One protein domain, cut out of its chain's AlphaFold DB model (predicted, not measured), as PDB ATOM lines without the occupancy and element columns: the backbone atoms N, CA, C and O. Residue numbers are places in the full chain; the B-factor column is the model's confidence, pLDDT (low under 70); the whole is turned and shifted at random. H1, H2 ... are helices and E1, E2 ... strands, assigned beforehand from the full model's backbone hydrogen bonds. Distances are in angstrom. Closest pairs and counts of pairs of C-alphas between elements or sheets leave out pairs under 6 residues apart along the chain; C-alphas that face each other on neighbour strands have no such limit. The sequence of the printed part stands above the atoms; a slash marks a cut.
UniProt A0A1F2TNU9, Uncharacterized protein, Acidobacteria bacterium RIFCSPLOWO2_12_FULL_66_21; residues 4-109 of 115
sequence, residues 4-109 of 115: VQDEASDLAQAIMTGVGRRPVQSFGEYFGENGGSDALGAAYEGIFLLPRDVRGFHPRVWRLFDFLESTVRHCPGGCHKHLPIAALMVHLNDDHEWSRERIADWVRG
ATOM      1  N   VAL A   4      36.408 -11.691  10.080       74.75
ATOM      2  CA  VAL A   4      36.485 -12.444  11.349       74.75
ATOM      3  C   VAL A   4      36.873 -11.577  12.565       74.75
ATOM      4  O   VAL A   4      36.382 -11.815  13.666       74.75
ATOM      5  N   GLN A   5      37.747 -10.580  12.392       82.88
ATOM      6  CA  GLN A   5      38.162  -9.676  13.471       82.88
ATOM      7  C   GLN A   5      37.072  -8.651  13.817       82.88
ATOM      8  O   GLN A   5      36.962  -8.238  14.975       82.88
ATOM      9  N   ASP A   6      36.273  -8.252  12.829       85.56
ATOM     10  CA  ASP A   6      35.172  -7.310  13.009       85.56
ATOM     11  C   ASP A   6      34.034  -7.986  13.793       85.56
ATOM     12  O   ASP A   6      33.627  -7.467  14.834       85.56
ATOM     13  N   GLU A   7      33.605  -9.196  13.410       89.94
ATOM     14  CA  GLU A   7      32.564  -9.921  14.158       89.94
ATOM     15  C   GLU A   7      33.030 -10.336  15.565       89.94
ATOM     16  O   GLU A   7      32.244 -10.267  16.511       89.94
ATOM     17  N   ALA A   8      34.312 -10.669  15.755       91.75
ATOM     18  CA  ALA A   8      34.875 -10.897  17.088       91.75
ATOM     19  C   ALA A   8      34.802  -9.638  17.973       91.75
ATOM     20  O   ALA A   8      34.421  -9.711  19.144       91.75
ATOM     21  N   SER A   9      35.140  -8.473  17.416       91.06
ATOM     22  CA  SER A   9      35.085  -7.197  18.139       91.06
ATOM     23  C   SER A   9      33.650  -6.810  18.489       91.06
ATOM     24  O   SER A   9      33.377  -6.376  19.610       91.06
ATOM     25  N   ASP A  10      32.724  -7.023  17.558       91.25
ATOM     26  CA  ASP A  10      31.306  -6.754  17.762       91.25
ATOM     27  C   ASP A  10      30.682  -7.687  18.805       91.25
ATOM     28  O   ASP A  10      29.910  -7.233  19.652       91.25
ATOM     29  N   LEU A  11      31.039  -8.974  18.791       93.62
ATOM     30  CA  LEU A  11      30.572  -9.932  19.790       93.62
ATOM     31  C   LEU A  11      31.101  -9.572  21.185       93.62
ATOM     32  O   LEU A  11      30.335  -9.556  22.147       93.62
ATOM     33  N   ALA A  12      32.381  -9.205  21.295       95.31
ATOM     34  CA  ALA A  12      32.953  -8.720  22.548       95.31
ATOM     35  C   ALA A  12      32.221  -7.465  23.060       95.31
ATOM     36  O   ALA A  12      31.901  -7.364  24.244       95.31
ATOM     37  N   GLN A  13      31.896  -6.519  22.173       93.12
ATOM     38  CA  GLN A  13      31.124  -5.329  22.537       93.12
ATOM     39  C   GLN A  13      29.692  -5.669  22.985       93.12
ATOM     40  O   GLN A  13      29.164  -5.033  23.904       93.12
ATOM     41  N   ALA A  14      29.062  -6.673  22.371       92.75
ATOM     42  CA  ALA A  14      27.746  -7.147  22.782       92.75
ATOM     43  C   ALA A  14      27.778  -7.739  24.200       92.75
ATOM     44  O   ALA A  14      26.951  -7.351  25.024       92.75
ATOM     45  N   ILE A  15      28.778  -8.573  24.520       95.75
ATOM     46  CA  ILE A  15      28.977  -9.112  25.877       95.75
ATOM     47  C   ILE A  15      29.087  -7.969  26.891       95.75
ATOM     48  O   ILE A  15      28.337  -7.939  27.865       95.75
ATOM     49  N   MET A  16      29.953  -6.981  26.636       95.75
ATOM     50  CA  MET A  16      30.142  -5.839  27.544       95.75
ATOM     51  C   MET A  16      28.868  -5.001  27.725       95.75
ATOM     52  O   MET A  16      28.588  -4.506  28.816       95.75
ATOM     53  N   THR A  17      28.063  -4.866  26.669       92.88
ATOM     54  CA  THR A  17      26.760  -4.186  26.744       92.88
ATOM     55  C   THR A  17      25.787  -4.951  27.644       92.88
ATOM     56  O   THR A  17      25.091  -4.338  28.455       92.88
ATOM     57  N   GLY A  18      25.759  -6.283  27.534       92.69
ATOM     58  CA  GLY A  18      24.965  -7.150  28.401       92.69
ATOM     59  C   GLY A  18      25.410  -7.096  29.859       92.69
ATOM     60  O   GLY A  18      24.570  -6.913  30.736       92.69
ATOM     61  N   VAL A  19      26.721  -7.151  30.119       94.75
ATOM     62  CA  VAL A  19      27.321  -7.012  31.460       94.75
ATOM     63  C   VAL A  19      26.837  -5.741  32.158       94.75
ATOM     64  O   VAL A  19      26.384  -5.797  33.298       94.75
ATOM     65  N   GLY A  20      26.863  -4.598  31.465       92.38
ATOM     66  CA  GLY A  20      26.414  -3.326  32.038       92.38
ATOM     67  C   GLY A  20      24.927  -3.301  32.424       92.38
ATOM     68  O   GLY A  20      24.533  -2.529  33.294       92.38
ATOM     69  N   ARG A  21      24.092  -4.137  31.796       89.75
ATOM     70  CA  ARG A  21      22.647  -4.230  32.070       89.75
ATOM     71  C   ARG A  21      22.290  -5.303  33.083       89.75
ATOM     72  O   ARG A  21      21.337  -5.140  33.840       89.75
ATOM     73  N   ARG A  22      23.047  -6.393  33.063       91.44
ATOM     74  CA  ARG A  22      22.904  -7.559  33.922       91.44
ATOM     75  C   ARG A  22      24.172  -7.681  34.755       91.44
ATOM     76  O   ARG A  22      25.017  -8.510  34.439       91.44
ATOM     77  N   PRO A  23      24.366  -6.836  35.782       90.62
ATOM     78  CA  PRO A  23      25.646  -6.747  36.485       90.62
ATOM     79  C   PRO A  23      25.997  -8.026  37.252       90.62
ATOM     80  O   PRO A  23      27.168  -8.279  37.518       90.62
ATOM     81  N   VAL A  24      25.005  -8.861  37.565       94.50
ATOM     82  CA  VAL A  24      25.213 -10.156  38.215       94.50
ATOM     83  C   VAL A  24      25.605 -11.200  37.167       94.50
ATOM     84  O   VAL A  24      24.961 -11.319  36.125       94.50
ATOM     85  N   GLN A  25      26.673 -11.949  37.431       96.06
ATOM     86  CA  GLN A  25      27.038 -13.112  36.626       96.06
ATOM     87  C   GLN A  25      26.243 -14.334  37.091       96.06
ATOM     88  O   GLN A  25      26.129 -14.574  38.292       96.06
ATOM     89  N   SER A  26      25.723 -15.092  36.132       96.56
ATOM     90  CA  SER A  26      25.069 -16.380  36.361       96.56
ATOM     91  C   SER A  26      25.929 -17.524  35.829       96.56
ATOM     92  O   SER A  26      26.759 -17.326  34.940       96.56
ATOM     93  N   PHE A  27      25.708 -18.716  36.375       95.75
ATOM     94  CA  PHE A  27      26.386 -19.952  35.992       95.75
ATOM     95  C   PHE A  27      25.343 -21.044  35.760       95.75
ATOM     96  O   PHE A  27      24.399 -21.164  36.541       95.75
ATOM     97  N   GLY A  28      25.497 -21.826  34.691       93.81
ATOM     98  CA  GLY A  28      24.568 -22.901  34.323       93.81
ATOM     99  C   GLY A  28      23.222 -22.435  33.748       93.81
ATOM    100  O   GLY A  28      22.350 -23.261  33.477       93.81
ATOM    101  N   GLU A  29      23.039 -21.130  33.539       92.06
ATOM    102  CA  GLU A  29      21.827 -20.531  32.977       92.06
ATOM    103  C   GLU A  29      22.154 -19.272  32.158       92.06
ATOM    104  O   GLU A  29      22.962 -18.440  32.571       92.06
ATOM    105  N   TYR A  30      21.492 -19.093  31.006       87.81
ATOM    106  CA  TYR A  30      21.715 -17.905  30.168       87.81
ATOM    107  C   TYR A  30      21.223 -16.618  30.825       87.81
ATOM    108  O   TYR A  30      21.883 -15.584  30.769       87.81
ATOM    109  N   PHE A  31      20.054 -16.672  31.458       91.81
ATOM    110  CA  PHE A  31      19.470 -15.550  32.178       91.81
ATOM    111  C   PHE A  31      19.032 -16.047  33.541       91.81
ATOM    112  O   PHE A  31      18.077 -16.814  33.632       91.81
ATOM    113  N   GLY A  32      19.738 -15.596  34.568       87.50
ATOM    114  CA  GLY A  32      19.453 -15.985  35.933       87.50
ATOM    115  C   GLY A  32      18.537 -15.036  36.673       87.50
ATOM    116  O   GLY A  32      18.097 -13.992  36.170       87.50
ATOM    117  N   GLU A  33      18.280 -15.406  37.920       84.62
ATOM    118  CA  GLU A  33      17.542 -14.577  38.860       84.62
ATOM    119  C   GLU A  33      18.243 -13.231  39.105       84.62
ATOM    120  O   GLU A  33      19.424 -13.034  38.813       84.62
ATOM    121  N   ASN A  34      17.499 -12.266  39.650       84.94
ATOM    122  CA  ASN A  34      18.020 -10.951  40.049       84.94
ATOM    123  C   ASN A  34      18.711 -10.163  38.919       84.94
ATOM    124  O   ASN A  34      19.563  -9.311  39.171       84.94
ATOM    125  N   GLY A  35      18.324 -10.428  37.669       82.81
ATOM    126  CA  GLY A  35      18.914  -9.769  36.507       82.81
ATOM    127  C   GLY A  35      20.308 -10.290  36.168       82.81
ATOM    128  O   GLY A  35      21.089  -9.544  35.584       82.81
ATOM    129  N   GLY A  36      20.625 -11.538  36.523       90.31
ATOM    130  CA  GLY A  36      21.866 -12.193  36.134       90.31
ATOM    131  C   GLY A  36      21.879 -12.676  34.681       90.31
ATOM    132  O   GLY A  36      20.831 -12.815  34.034       90.31
ATOM    133  N   SER A  37      23.075 -12.910  34.153       95.94
ATOM    134  CA  SER A  37      23.293 -13.703  32.937       95.94
ATOM    135  C   SER A  37      24.696 -14.290  32.916       95.94
ATOM    136  O   SER A  37      25.619 -13.706  33.491       95.94
ATOM    137  N   ASP A  38      24.873 -15.389  32.196       96.94
ATOM    138  CA  ASP A  38      26.193 -15.872  31.799       96.94
ATOM    139  C   ASP A  38      26.772 -15.012  30.652       96.94
ATOM    140  O   ASP A  38      26.226 -13.963  30.268       96.94
ATOM    141  N   ALA A  39      27.907 -15.443  30.097       96.56
ATOM    142  CA  ALA A  39      28.549 -14.774  28.971       96.56
ATOM    143  C   ALA A  39      27.716 -14.794  27.680       96.56
ATOM    144  O   ALA A  39      27.679 -13.783  26.972       96.56
ATOM    145  N   LEU A  40      27.043 -15.905  27.360       96.31
ATOM    146  CA  LEU A  40      26.257 -16.002  26.128       96.31
ATOM    147  C   LEU A  40      24.947 -15.207  26.226       96.31
ATOM    148  O   LEU A  40      24.587 -14.489  25.295       96.31
ATOM    149  N   GLY A  41      24.279 -15.238  27.375       94.81
ATOM    150  CA  GLY A  41      23.123 -14.406  27.689       94.81
ATOM    151  C   GLY A  41      23.461 -12.917  27.692       94.81
ATOM    152  O   GLY A  41      22.699 -12.119  27.144       94.81
ATOM    153  N   ALA A  42      24.634 -12.527  28.206       94.38
ATOM    154  CA  ALA A  42      25.121 -11.150  28.083       94.38
ATOM    155  C   ALA A  42      25.333 -10.750  26.611       94.38
ATOM    156  O   ALA A  42      24.926  -9.659  26.205       94.38
ATOM    157  N   ALA A  43      25.902 -11.637  25.786       94.75
ATOM    158  CA  ALA A  43      26.028 -11.393  24.351       94.75
ATOM    159  C   ALA A  43      24.661 -11.212  23.680       94.75
ATOM    160  O   ALA A  43      24.476 -10.248  22.942       94.75
ATOM    161  N   TYR A  44      23.687 -12.083  23.957       92.00
ATOM    162  CA  TYR A  44      22.336 -11.958  23.405       92.00
ATOM    163  C   TYR A  44      21.648 -10.663  23.824       92.00
ATOM    164  O   TYR A  44      21.102  -9.974  22.963       92.00
ATOM    165  N   GLU A  45      21.727 -10.284  25.102       88.69
ATOM    166  CA  GLU A  45      21.217  -8.994  25.577       88.69
ATOM    167  C   GLU A  45      21.816  -7.845  24.744       88.69
ATOM    168  O   GLU A  45      21.076  -7.008  24.232       88.69
ATOM    169  N   GLY A  46      23.135  -7.844  24.515       87.94
ATOM    170  CA  GLY A  46      23.801  -6.842  23.678       87.94
ATOM    171  C   GLY A  46      23.410  -6.879  22.193       87.94
ATOM    172  O   GLY A  46      23.202  -5.825  21.593       87.94
ATOM    173  N   ILE A  47      23.279  -8.068  21.593       87.44
ATOM    174  CA  ILE A  47      22.949  -8.257  20.167       87.44
ATOM    175  C   ILE A  47      21.530  -7.774  19.858       87.44
ATOM    176  O   ILE A  47      21.317  -7.052  18.880       87.44
ATOM    177  N   PHE A  48      20.549  -8.145  20.684       77.38
ATOM    178  CA  PHE A  48      19.145  -7.784  20.456       77.38
ATOM    179  C   PHE A  48      18.839  -6.305  20.745       77.38
ATOM    180  O   PHE A  48      17.748  -5.830  20.431       77.38
ATOM    181  N   LEU A  49      19.804  -5.558  21.286       69.44
ATOM    182  CA  LEU A  49      19.716  -4.117  21.533       69.44
ATOM    183  C   LEU A  49      20.345  -3.247  20.443       69.44
ATOM    184  O   LEU A  49      20.477  -2.034  20.639       69.44
ATOM    185  N   LEU A  50      20.692  -3.816  19.284       56.84
ATOM    186  CA  LEU A  50      20.972  -3.004  18.100       56.84
ATOM    187  C   LEU A  50      19.836  -1.983  17.879       56.84
ATOM    188  O   LEU A  50      18.687  -2.273  18.219       56.84
ATOM    189  N   PRO A  51      20.149  -0.765  17.392       53.91
ATOM    190  CA  PRO A  51      19.323   0.422  17.605       53.91
ATOM    191  C   PRO A  51      17.840   0.190  17.311       53.91
ATOM    192  O   PRO A  51      17.491  -0.419  16.301       53.91
ATOM    193  N   ARG A  52      16.957   0.754  18.146       50.06
ATOM    194  CA  ARG A  52      15.490   0.721  17.953       50.06
ATOM    195  C   ARG A  52      15.038   1.226  16.572       50.06
ATOM    196  O   ARG A  52      13.916   0.945  16.160       50.06
ATOM    197  N   ASP A  53      15.914   1.939  15.865       49.22
ATOM    198  CA  ASP A  53      15.689   2.501  14.533       49.22
ATOM    199  C   ASP A  53      16.004   1.524  13.387       49.22
ATOM    200  O   ASP A  53      15.771   1.836  12.217       49.22
ATOM    201  N   VAL A  54      16.503   0.323  13.691       53.03
ATOM    202  CA  VAL A  54      16.763  -0.714  12.691       53.03
ATOM    203  C   VAL A  54      15.450  -1.418  12.336       53.03
ATOM    204  O   VAL A  54      14.964  -2.283  13.060       53.03
ATOM    205  N   ARG A  55      14.858  -1.054  11.192       52.44
ATOM    206  CA  ARG A  55      13.735  -1.787  10.583       52.44
ATOM    207  C   ARG A  55      14.263  -2.755   9.519       52.44
ATOM    208  O   ARG A  55      14.970  -2.331   8.611       52.44
ATOM    209  N   GLY A  56      13.864  -4.027   9.586       56.28
ATOM    210  CA  GLY A  56      14.171  -5.044   8.569       56.28
ATOM    211  C   GLY A  56      15.314  -6.002   8.931       56.28
ATOM    212  O   GLY A  56      15.803  -6.024  10.057       56.28
ATOM    213  N   PHE A  57      15.711  -6.838   7.965       57.28
ATOM    214  CA  PHE A  57      16.820  -7.787   8.102       57.28
ATOM    215  C   PHE A  57      18.129  -7.020   8.300       57.28
ATOM    216  O   PHE A  57      18.516  -6.245   7.430       57.28
ATOM    217  N   HIS A  58      18.815  -7.244   9.421       65.56
ATOM    218  CA  HIS A  58      20.106  -6.623   9.685       65.56
ATOM    219  C   HIS A  58      21.225  -7.655   9.477       65.56
ATOM    220  O   HIS A  58      21.444  -8.494  10.353       65.56
ATOM    221  N   PRO A  59      21.967  -7.609   8.351       69.44
ATOM    222  CA  PRO A  59      22.986  -8.610   8.029       69.44
ATOM    223  C   PRO A  59      24.035  -8.795   9.132       69.44
ATOM    224  O   PRO A  59      24.557  -9.890   9.302       69.44
ATOM    225  N   ARG A  60      24.312  -7.750   9.927       73.81
ATOM    226  CA  ARG A  60      25.264  -7.812  11.050       73.81
ATOM    227  C   ARG A  60      24.821  -8.770  12.161       73.81
ATOM    228  O   ARG A  60      25.670  -9.439  12.722       73.81
ATOM    229  N   VAL A  61      23.520  -8.861  12.459       80.44
ATOM    230  CA  VAL A  61      22.996  -9.784  13.489       80.44
ATOM    231  C   VAL A  61      23.173 -11.226  13.050       80.44
ATOM    232  O   VAL A  61      23.596 -12.071  13.828       80.44
ATOM    233  N   TRP A  62      22.882 -11.494  11.780       82.81
ATOM    234  CA  TRP A  62      23.042 -12.824  11.207       82.81
ATOM    235  C   TRP A  62      24.503 -13.241  11.114       82.81
ATOM    236  O   TRP A  62      24.801 -14.384  11.427       82.81
ATOM    237  N   ARG A  63      25.419 -12.317  10.789       86.81
ATOM    238  CA  ARG A  63      26.865 -12.562  10.928       86.81
ATOM    239  C   ARG A  63      27.259 -12.861  12.378       86.81
ATOM    240  O   ARG A  63      28.101 -13.712  12.600       86.81
ATOM    241  N   LEU A  64      26.590 -12.214  13.336       89.06
ATOM    242  CA  LEU A  64      26.539 -12.540  14.770       89.06
ATOM    243  C   LEU A  64      26.389 -14.030  15.056       89.06
ATOM    244  O   LEU A  64      27.267 -14.706  15.590       89.06
ATOM    245  N   PHE A  65      25.206 -14.505  14.690       88.44
ATOM    246  CA  PHE A  65      24.794 -15.880  14.912       88.44
ATOM    247  C   PHE A  65      25.637 -16.866  14.111       88.44
ATOM    248  O   PHE A  65      26.023 -17.897  14.649       88.44
ATOM    249  N   ASP A  66      25.984 -16.536  12.866       90.75
ATOM    250  CA  ASP A  66      26.884 -17.374  12.080       90.75
ATOM    251  C   ASP A  66      28.253 -17.488  12.757       90.75
ATOM    252  O   ASP A  66      28.726 -18.594  12.968       90.75
ATOM    253  N   PHE A  67      28.848 -16.381  13.210       92.12
ATOM    254  CA  PHE A  67      30.134 -16.396  13.910       92.12
ATOM    255  C   PHE A  67      30.092 -17.229  15.200       92.12
ATOM    256  O   PHE A  67      31.022 -17.991  15.463       92.12
ATOM    257  N   LEU A  68      29.013 -17.112  15.982       93.44
ATOM    258  CA  LEU A  68      28.796 -17.878  17.214       93.44
ATOM    259  C   LEU A  68      28.804 -19.400  16.981       93.44
ATOM    260  O   LEU A  68      29.371 -20.133  17.796       93.44
ATOM    261  N   GLU A  69      28.212 -19.854  15.875       93.00
ATOM    262  CA  GLU A  69      28.002 -21.275  15.564       93.00
ATOM    263  C   GLU A  69      29.094 -21.875  14.662       93.00
ATOM    264  O   GLU A  69      29.464 -23.040  14.809       93.00
ATOM    265  N   SER A  70      29.628 -21.094  13.719       91.69
ATOM    266  CA  SER A  70      30.546 -21.568  12.676       91.69
ATOM    267  C   SER A  70      32.021 -21.394  13.042       91.69
ATOM    268  O   SER A  70      32.878 -22.127  12.539       91.69
ATOM    269  N   THR A  71      32.344 -20.464  13.949       94.00
ATOM    270  CA  THR A  71      33.728 -20.246  14.381       94.00
ATOM    271  C   THR A  71      34.084 -21.211  15.499       94.00
ATOM    272  O   THR A  71      33.549 -21.129  16.599       94.00
ATOM    273  N   VAL A  72      35.042 -22.100  15.241       93.69
ATOM    274  CA  VAL A  72      35.539 -23.074  16.220       93.69
ATOM    275  C   VAL A  72      36.910 -22.629  16.732       93.69
ATOM    276  O   VAL A  72      37.771 -22.226  15.948       93.69
ATOM    277  N   ARG A  73      37.124 -22.678  18.051       93.31
ATOM    278  CA  ARG A  73      38.430 -22.408  18.683       93.31
ATOM    279  C   ARG A  73      38.777 -23.500  19.695       93.31
ATOM    280  O   ARG A  73      37.942 -24.325  20.065       93.31
ATOM    281  N   HIS A  74      40.029 -23.525  20.141       94.69
ATOM    282  CA  HIS A  74      40.430 -24.322  21.300       94.69
ATOM    283  C   HIS A  74      40.131 -23.570  22.595       94.69
ATOM    284  O   HIS A  74      40.229 -22.341  22.636       94.69
ATOM    285  N   CYS A  75      39.812 -24.313  23.654       94.81
ATOM    286  CA  CYS A  75      39.655 -23.727  24.976       94.81
ATOM    287  C   CYS A  75      40.976 -23.067  25.434       94.81
ATOM    288  O   CYS A  75      42.003 -23.746  25.522       94.81
ATOM    289  N   PRO A  76      40.974 -21.763  25.763       93.12
ATOM    290  CA  PRO A  76      42.164 -21.065  26.255       93.12
ATOM    291  C   PRO A  76      42.548 -21.448  27.697       93.12
ATOM    292  O   PRO A  76      43.669 -21.169  28.117       93.12
ATOM    293  N   GLY A  77      41.653 -22.101  28.446       88.88
ATOM    294  CA  GLY A  77      41.860 -22.531  29.834       88.88
ATOM    295  C   GLY A  77      42.736 -23.779  30.006       88.88
ATOM    296  O   GLY A  77      42.842 -24.293  31.113       88.88
ATOM    297  N   GLY A  78      43.351 -24.295  28.935       86.44
ATOM    298  CA  GLY A  78      44.221 -25.480  28.984       86.44
ATOM    299  C   GLY A  78      43.496 -26.820  28.819       86.44
ATOM    300  O   GLY A  78      44.132 -27.871  28.872       86.44
ATOM    301  N   CYS A  79      42.186 -26.798  28.575       91.62
ATOM    302  CA  CYS A  79      41.409 -27.985  28.231       91.62
ATOM    303  C   CYS A  79      41.660 -28.440  26.786       91.62
ATOM    304  O   CYS A  79      41.979 -27.648  25.903       91.62
ATOM    305  N   HIS A  80      41.382 -29.713  26.502       91.88
ATOM    306  CA  HIS A  80      41.435 -30.266  25.142       91.88
ATOM    307  C   HIS A  80      40.181 -29.967  24.297       91.88
ATOM    308  O   HIS A  80      40.063 -30.460  23.176       91.88
ATOM    309  N   LYS A  81      39.227 -29.181  24.818       93.38
ATOM    310  CA  LYS A  81      37.974 -28.876  24.114       93.38
ATOM    311  C   LYS A  81      38.245 -28.010  22.877       93.38
ATOM    312  O   LYS A  81      38.993 -27.034  22.940       93.38
ATOM    313  N   HIS A  82      37.609 -28.375  21.767       95.75
ATOM    314  CA  HIS A  82      37.619 -27.661  20.491       95.75
ATOM    315  C   HIS A  82      36.168 -27.534  20.030       95.75
ATOM    316  O   HIS A  82      35.557 -28.528  19.642       95.75
ATOM    317  N   LEU A  83      35.586 -26.350  20.207       96.19
ATOM    318  CA  LEU A  83      34.139 -26.137  20.160       96.19
ATOM    319  C   LEU A  83      33.809 -24.809  19.455       96.19
ATOM    320  O   LEU A  83      34.678 -23.929  19.399       96.19
ATOM    321  N   PRO A  84      32.575 -24.647  18.938       96.75
ATOM    322  CA  PRO A  84      32.065 -23.354  18.492       96.75
ATOM    323  C   PRO A  84      32.198 -22.268  19.566       96.75
ATOM    324  O   PRO A  84      32.162 -22.574  20.762       96.75
ATOM    325  N   ILE A  85      32.320 -21.002  19.157       96.06
ATOM    326  CA  ILE A  85      32.474 -19.858  20.071       96.06
ATOM    327  C   ILE A  85      31.357 -19.821  21.112       96.06
ATOM    328  O   ILE A  85      31.667 -19.672  22.292       96.06
ATOM    329  N   ALA A  86      30.095 -20.003  20.713       96.75
ATOM    330  CA  ALA A  86      28.972 -19.995  21.651       96.75
ATOM    331  C   ALA A  86      29.161 -21.032  22.769       96.75
ATOM    332  O   ALA A  86      29.089 -20.708  23.954       96.75
ATOM    333  N   ALA A  87      29.500 -22.268  22.394       97.00
ATOM    334  CA  ALA A  87      29.744 -23.350  23.341       97.00
ATOM    335  C   ALA A  87      30.995 -23.109  24.203       97.00
ATOM    336  O   ALA A  87      31.004 -23.462  25.380       97.00
ATOM    337  N   LEU A  88      32.048 -22.490  23.654       97.06
ATOM    338  CA  LEU A  88      33.223 -22.102  24.438       97.06
ATOM    339  C   LEU A  88      32.921 -21.003  25.445       97.06
ATOM    340  O   LEU A  88      33.461 -21.059  26.541       97.06
ATOM    341  N   MET A  89      32.092 -20.018  25.104       97.50
ATOM    342  CA  MET A  89      31.718 -18.953  26.036       97.50
ATOM    343  C   MET A  89      30.996 -19.525  27.255       97.50
ATOM    344  O   MET A  89      31.368 -19.193  28.376       97.50
ATOM    345  N   VAL A  90      30.038 -20.433  27.041       97.69
ATOM    346  CA  VAL A  90      29.337 -21.146  28.123       97.69
ATOM    347  C   VAL A  90      30.316 -22.002  28.925       97.69
ATOM    348  O   VAL A  90      30.375 -21.902  30.141       97.69
ATOM    349  N   HIS A  91      31.163 -22.782  28.249       97.38
ATOM    350  CA  HIS A  91      32.185 -23.603  28.904       97.38
ATOM    351  C   HIS A  91      33.153 -22.774  29.766       97.38
ATOM    352  O   HIS A  91      33.472 -23.163  30.883       97.38
ATOM    353  N   LEU A  92      33.636 -21.639  29.259       97.00
ATOM    354  CA  LEU A  92      34.540 -20.757  29.996       97.00
ATOM    355  C   LEU A  92      33.838 -20.081  31.175       97.00
ATOM    356  O   LEU A  92      34.464 -19.888  32.213       97.00
ATOM    357  N   ASN A  93      32.560 -19.739  31.017       97.75
ATOM    358  CA  ASN A  93      31.744 -19.198  32.096       97.75
ATOM    359  C   ASN A  93      31.534 -20.243  33.193       97.75
ATOM    360  O   ASN A  93      31.807 -19.960  34.347       97.75
ATOM    361  N   ASP A  94      31.097 -21.448  32.838       96.88
ATOM    362  CA  ASP A  94      30.603 -22.427  33.809       96.88
ATOM    363  C   ASP A  94      31.701 -23.339  34.366       96.88
ATOM    364  O   ASP A  94      31.771 -23.544  35.573       96.88
ATOM    365  N   ASP A  95      32.576 -23.880  33.512       96.50
ATOM    366  CA  ASP A  95      33.597 -24.848  33.937       96.50
ATOM    367  C   ASP A  95      34.903 -24.164  34.379       96.50
ATOM    368  O   ASP A  95      35.672 -24.727  35.158       96.50
ATOM    369  N   HIS A  96      35.192 -22.973  33.843       95.69
ATOM    370  CA  HIS A  96      36.396 -22.204  34.182       95.69
ATOM    371  C   HIS A  96      36.115 -20.965  35.034       95.69
ATOM    372  O   HIS A  96      37.066 -20.271  35.399       95.69
ATOM    373  N   GLU A  97      34.845 -20.674  35.326       96.62
ATOM    374  CA  GLU A  97      34.409 -19.527  36.129       96.62
ATOM    375  C   GLU A  97      35.005 -18.186  35.663       96.62
ATOM    376  O   GLU A  97      35.263 -17.274  36.454       96.62
ATOM    377  N   TRP A  98      35.261 -18.034  34.357       96.62
ATOM    378  CA  TRP A  98      35.748 -16.766  33.828       96.62
ATOM    379  C   TRP A  98      34.673 -15.691  33.972       96.62
ATOM    380  O   TRP A  98      33.498 -15.909  33.678       96.62
ATOM    381  N   SER A  99      35.095 -14.490  34.365       97.25
ATOM    382  CA  SER A  99      34.237 -13.311  34.286       97.25
ATOM    383  C   SER A  99      33.821 -13.061  32.835       97.25
ATOM    384  O   SER A  99      34.640 -13.228  31.921       97.25
ATOM    385  N   ARG A 100      32.607 -12.564  32.621       97.25
ATOM    386  CA  ARG A 100      32.098 -12.202  31.287       97.25
ATOM    387  C   ARG A 100      32.987 -11.190  30.555       97.25
ATOM    388  O   ARG A 100      33.157 -11.297  29.346       97.25
ATOM    389  N   GLU A 101      33.614 -10.269  31.275       97.31
ATOM    390  CA  GLU A 101      34.567  -9.284  30.754       97.31
ATOM    391  C   GLU A 101      35.822  -9.965  30.197       97.31
ATOM    392  O   GLU A 101      36.183  -9.763  29.041       97.31
ATOM    393  N   ARG A 102      36.425 -10.877  30.968       97.00
ATOM    394  CA  ARG A 102      37.546 -11.713  30.504       97.00
ATOM    395  C   ARG A 102      37.184 -12.534  29.265       97.00
ATOM    396  O   ARG A 102      38.015 -12.695  28.372       97.00
ATOM    397  N   ILE A 103      35.961 -13.064  29.200       97.31
ATOM    398  CA  ILE A 103      35.469 -13.780  28.014       97.31
ATOM    399  C   ILE A 103      35.345 -12.817  26.823       97.31
ATOM    400  O   ILE A 103      35.731 -13.188  25.717       97.31
ATOM    401  N   ALA A 104      34.882 -11.581  27.025       96.56
ATOM    402  CA  ALA A 104      34.829 -10.568  25.969       96.56
ATOM    403  C   ALA A 104      36.227 -10.230  25.419       96.56
ATOM    404  O   ALA A 104      36.416 -10.218  24.200       96.56
ATOM    405  N   ASP A 105      37.214 -10.028  26.293       95.25
ATOM    406  CA  ASP A 105      38.597  -9.743  25.887       95.25
ATOM    407  C   ASP A 105      39.209 -10.924  25.118       95.25
ATOM    408  O   ASP A 105      39.814 -10.750  24.054       95.25
ATOM    409  N   TRP A 106      38.958 -12.155  25.575       94.88
ATOM    410  CA  TRP A 106      39.343 -13.366  24.851       94.88
ATOM    411  C   TRP A 106      38.711 -13.459  23.457       94.88
ATOM    412  O   TRP A 106      39.401 -13.758  22.478       94.88
ATOM    413  N   VAL A 107      37.400 -13.211  23.350       94.56
ATOM    414  CA  VAL A 107      36.673 -13.255  22.073       94.56
ATOM    415  C   VAL A 107      37.298 -12.269  21.089       94.56
ATOM    416  O   VAL A 107      37.585 -12.667  19.953       94.56
ATOM    417  N   ARG A 108      37.597 -11.046  21.553       92.94
ATOM    418  CA  ARG A 108      38.249  -9.974  20.780       92.94
ATOM    419  C   ARG A 108      39.656 -10.350  20.290       92.94
ATOM    420  O   ARG A 108      40.155  -9.753  19.335       92.94
ATOM    421  N   GLY A 109      40.271 -11.366  20.895       86.44
ATOM    422  CA  GLY A 109      41.620 -11.831  20.578       86.44
ATOM    423  C   GLY A 109      42.705 -11.141  21.402       86.44
ATOM    424  O   GLY A 109      43.868 -11.147  20.999       86.44
TER     425      GLY A 109
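AT A GLANCE: This is residues 4 to 109 of the 115 residues of an uncharacterized protein of Acidobacteria bacterium RIFCSPLOWO2_12_FULL_66_21 (UniProt A0A1F2TNU9). The domain is a flat slab of helices in which the antiparallel pair H1 and H5 covers one side of H2 and H4, while H3 crosses beneath the first part of H1. H2 and H3 cross H1 at two levels, and the small hairpin of E1 and E2 sits at the margin where H3 leads on to H4; loop residues 51 to 57 stick out. The printed part has 106 residues, mostly helix, in the order H1 H2 H3 E1 E2 H4 H5, with one antiparallel sheet, E1 - E2. It is compact, with a radius of gyration of the C-alphas of 13.2 A, and spans 42 by 33 by 18 A.

HOW THE PARTS SIT: Start at the hairpin of E1, residues 72 to 74, and E2, residues 82 to 84: they are antiparallel at 145 degrees, and N 73 and O 83 are within hydrogen-bond range at 3.1 A, as are N 83 and O 73 at 3.1 A. H4, residues 85 to 94, follows by a tight link; the closest C-alphas of E1 and H4 are those of Val 72 and Ile 85, 5.9 A apart. H3, residues 59 to 70, and H4 touch only at their ends, closest at the C-alphas of Leu 68 and Ala 86, 4.9 A. H4 and H5, residues 100 to 108, form a helical hairpin at a shallow tilt of 29 degrees, closest at the C-alphas of Met 89 and Ile 103, 6.7 A. Next look at H1, residues 4 to 21: it touches H5 at a shallow tilt of 14 degrees, opposite ways, with the C-alphas of Ala 12 and Ala 104 closest at 4.3 A. With residues 11 to 19 alone H1 touches H2, residues 39 to 48, about perpendicular at 84 degrees; the C-alphas of Gly 18 and Ala 42 are closest, 4.0 A. H1 and H4 are apart. In H1, H2, H3, H4 and H5 every O i to N i+4 pair is within hydrogen-bond range.

IN THESE COORDINATES: Find C-alpha 4 at (36.485, -12.444, 11.349); from there H1 runs 26.2 A to C-alpha 21 at (22.647, -4.230, 32.070). H2 measures 14.5 A, H3 15.7 A and H4 14.1 A; H5 runs 12.4 A and ends at C-alpha 108, (38.249, -9.974, 20.780).

THE WHOLE: The C-alphas of Asp 53 and His 80 are the two farthest apart, 43.0 A. The printed part has no cut, and its long link is H1 to H2, with 17 residues. Mean pLDDT of the printed part is 88.7; look for values under 70 at residues 49 to 59.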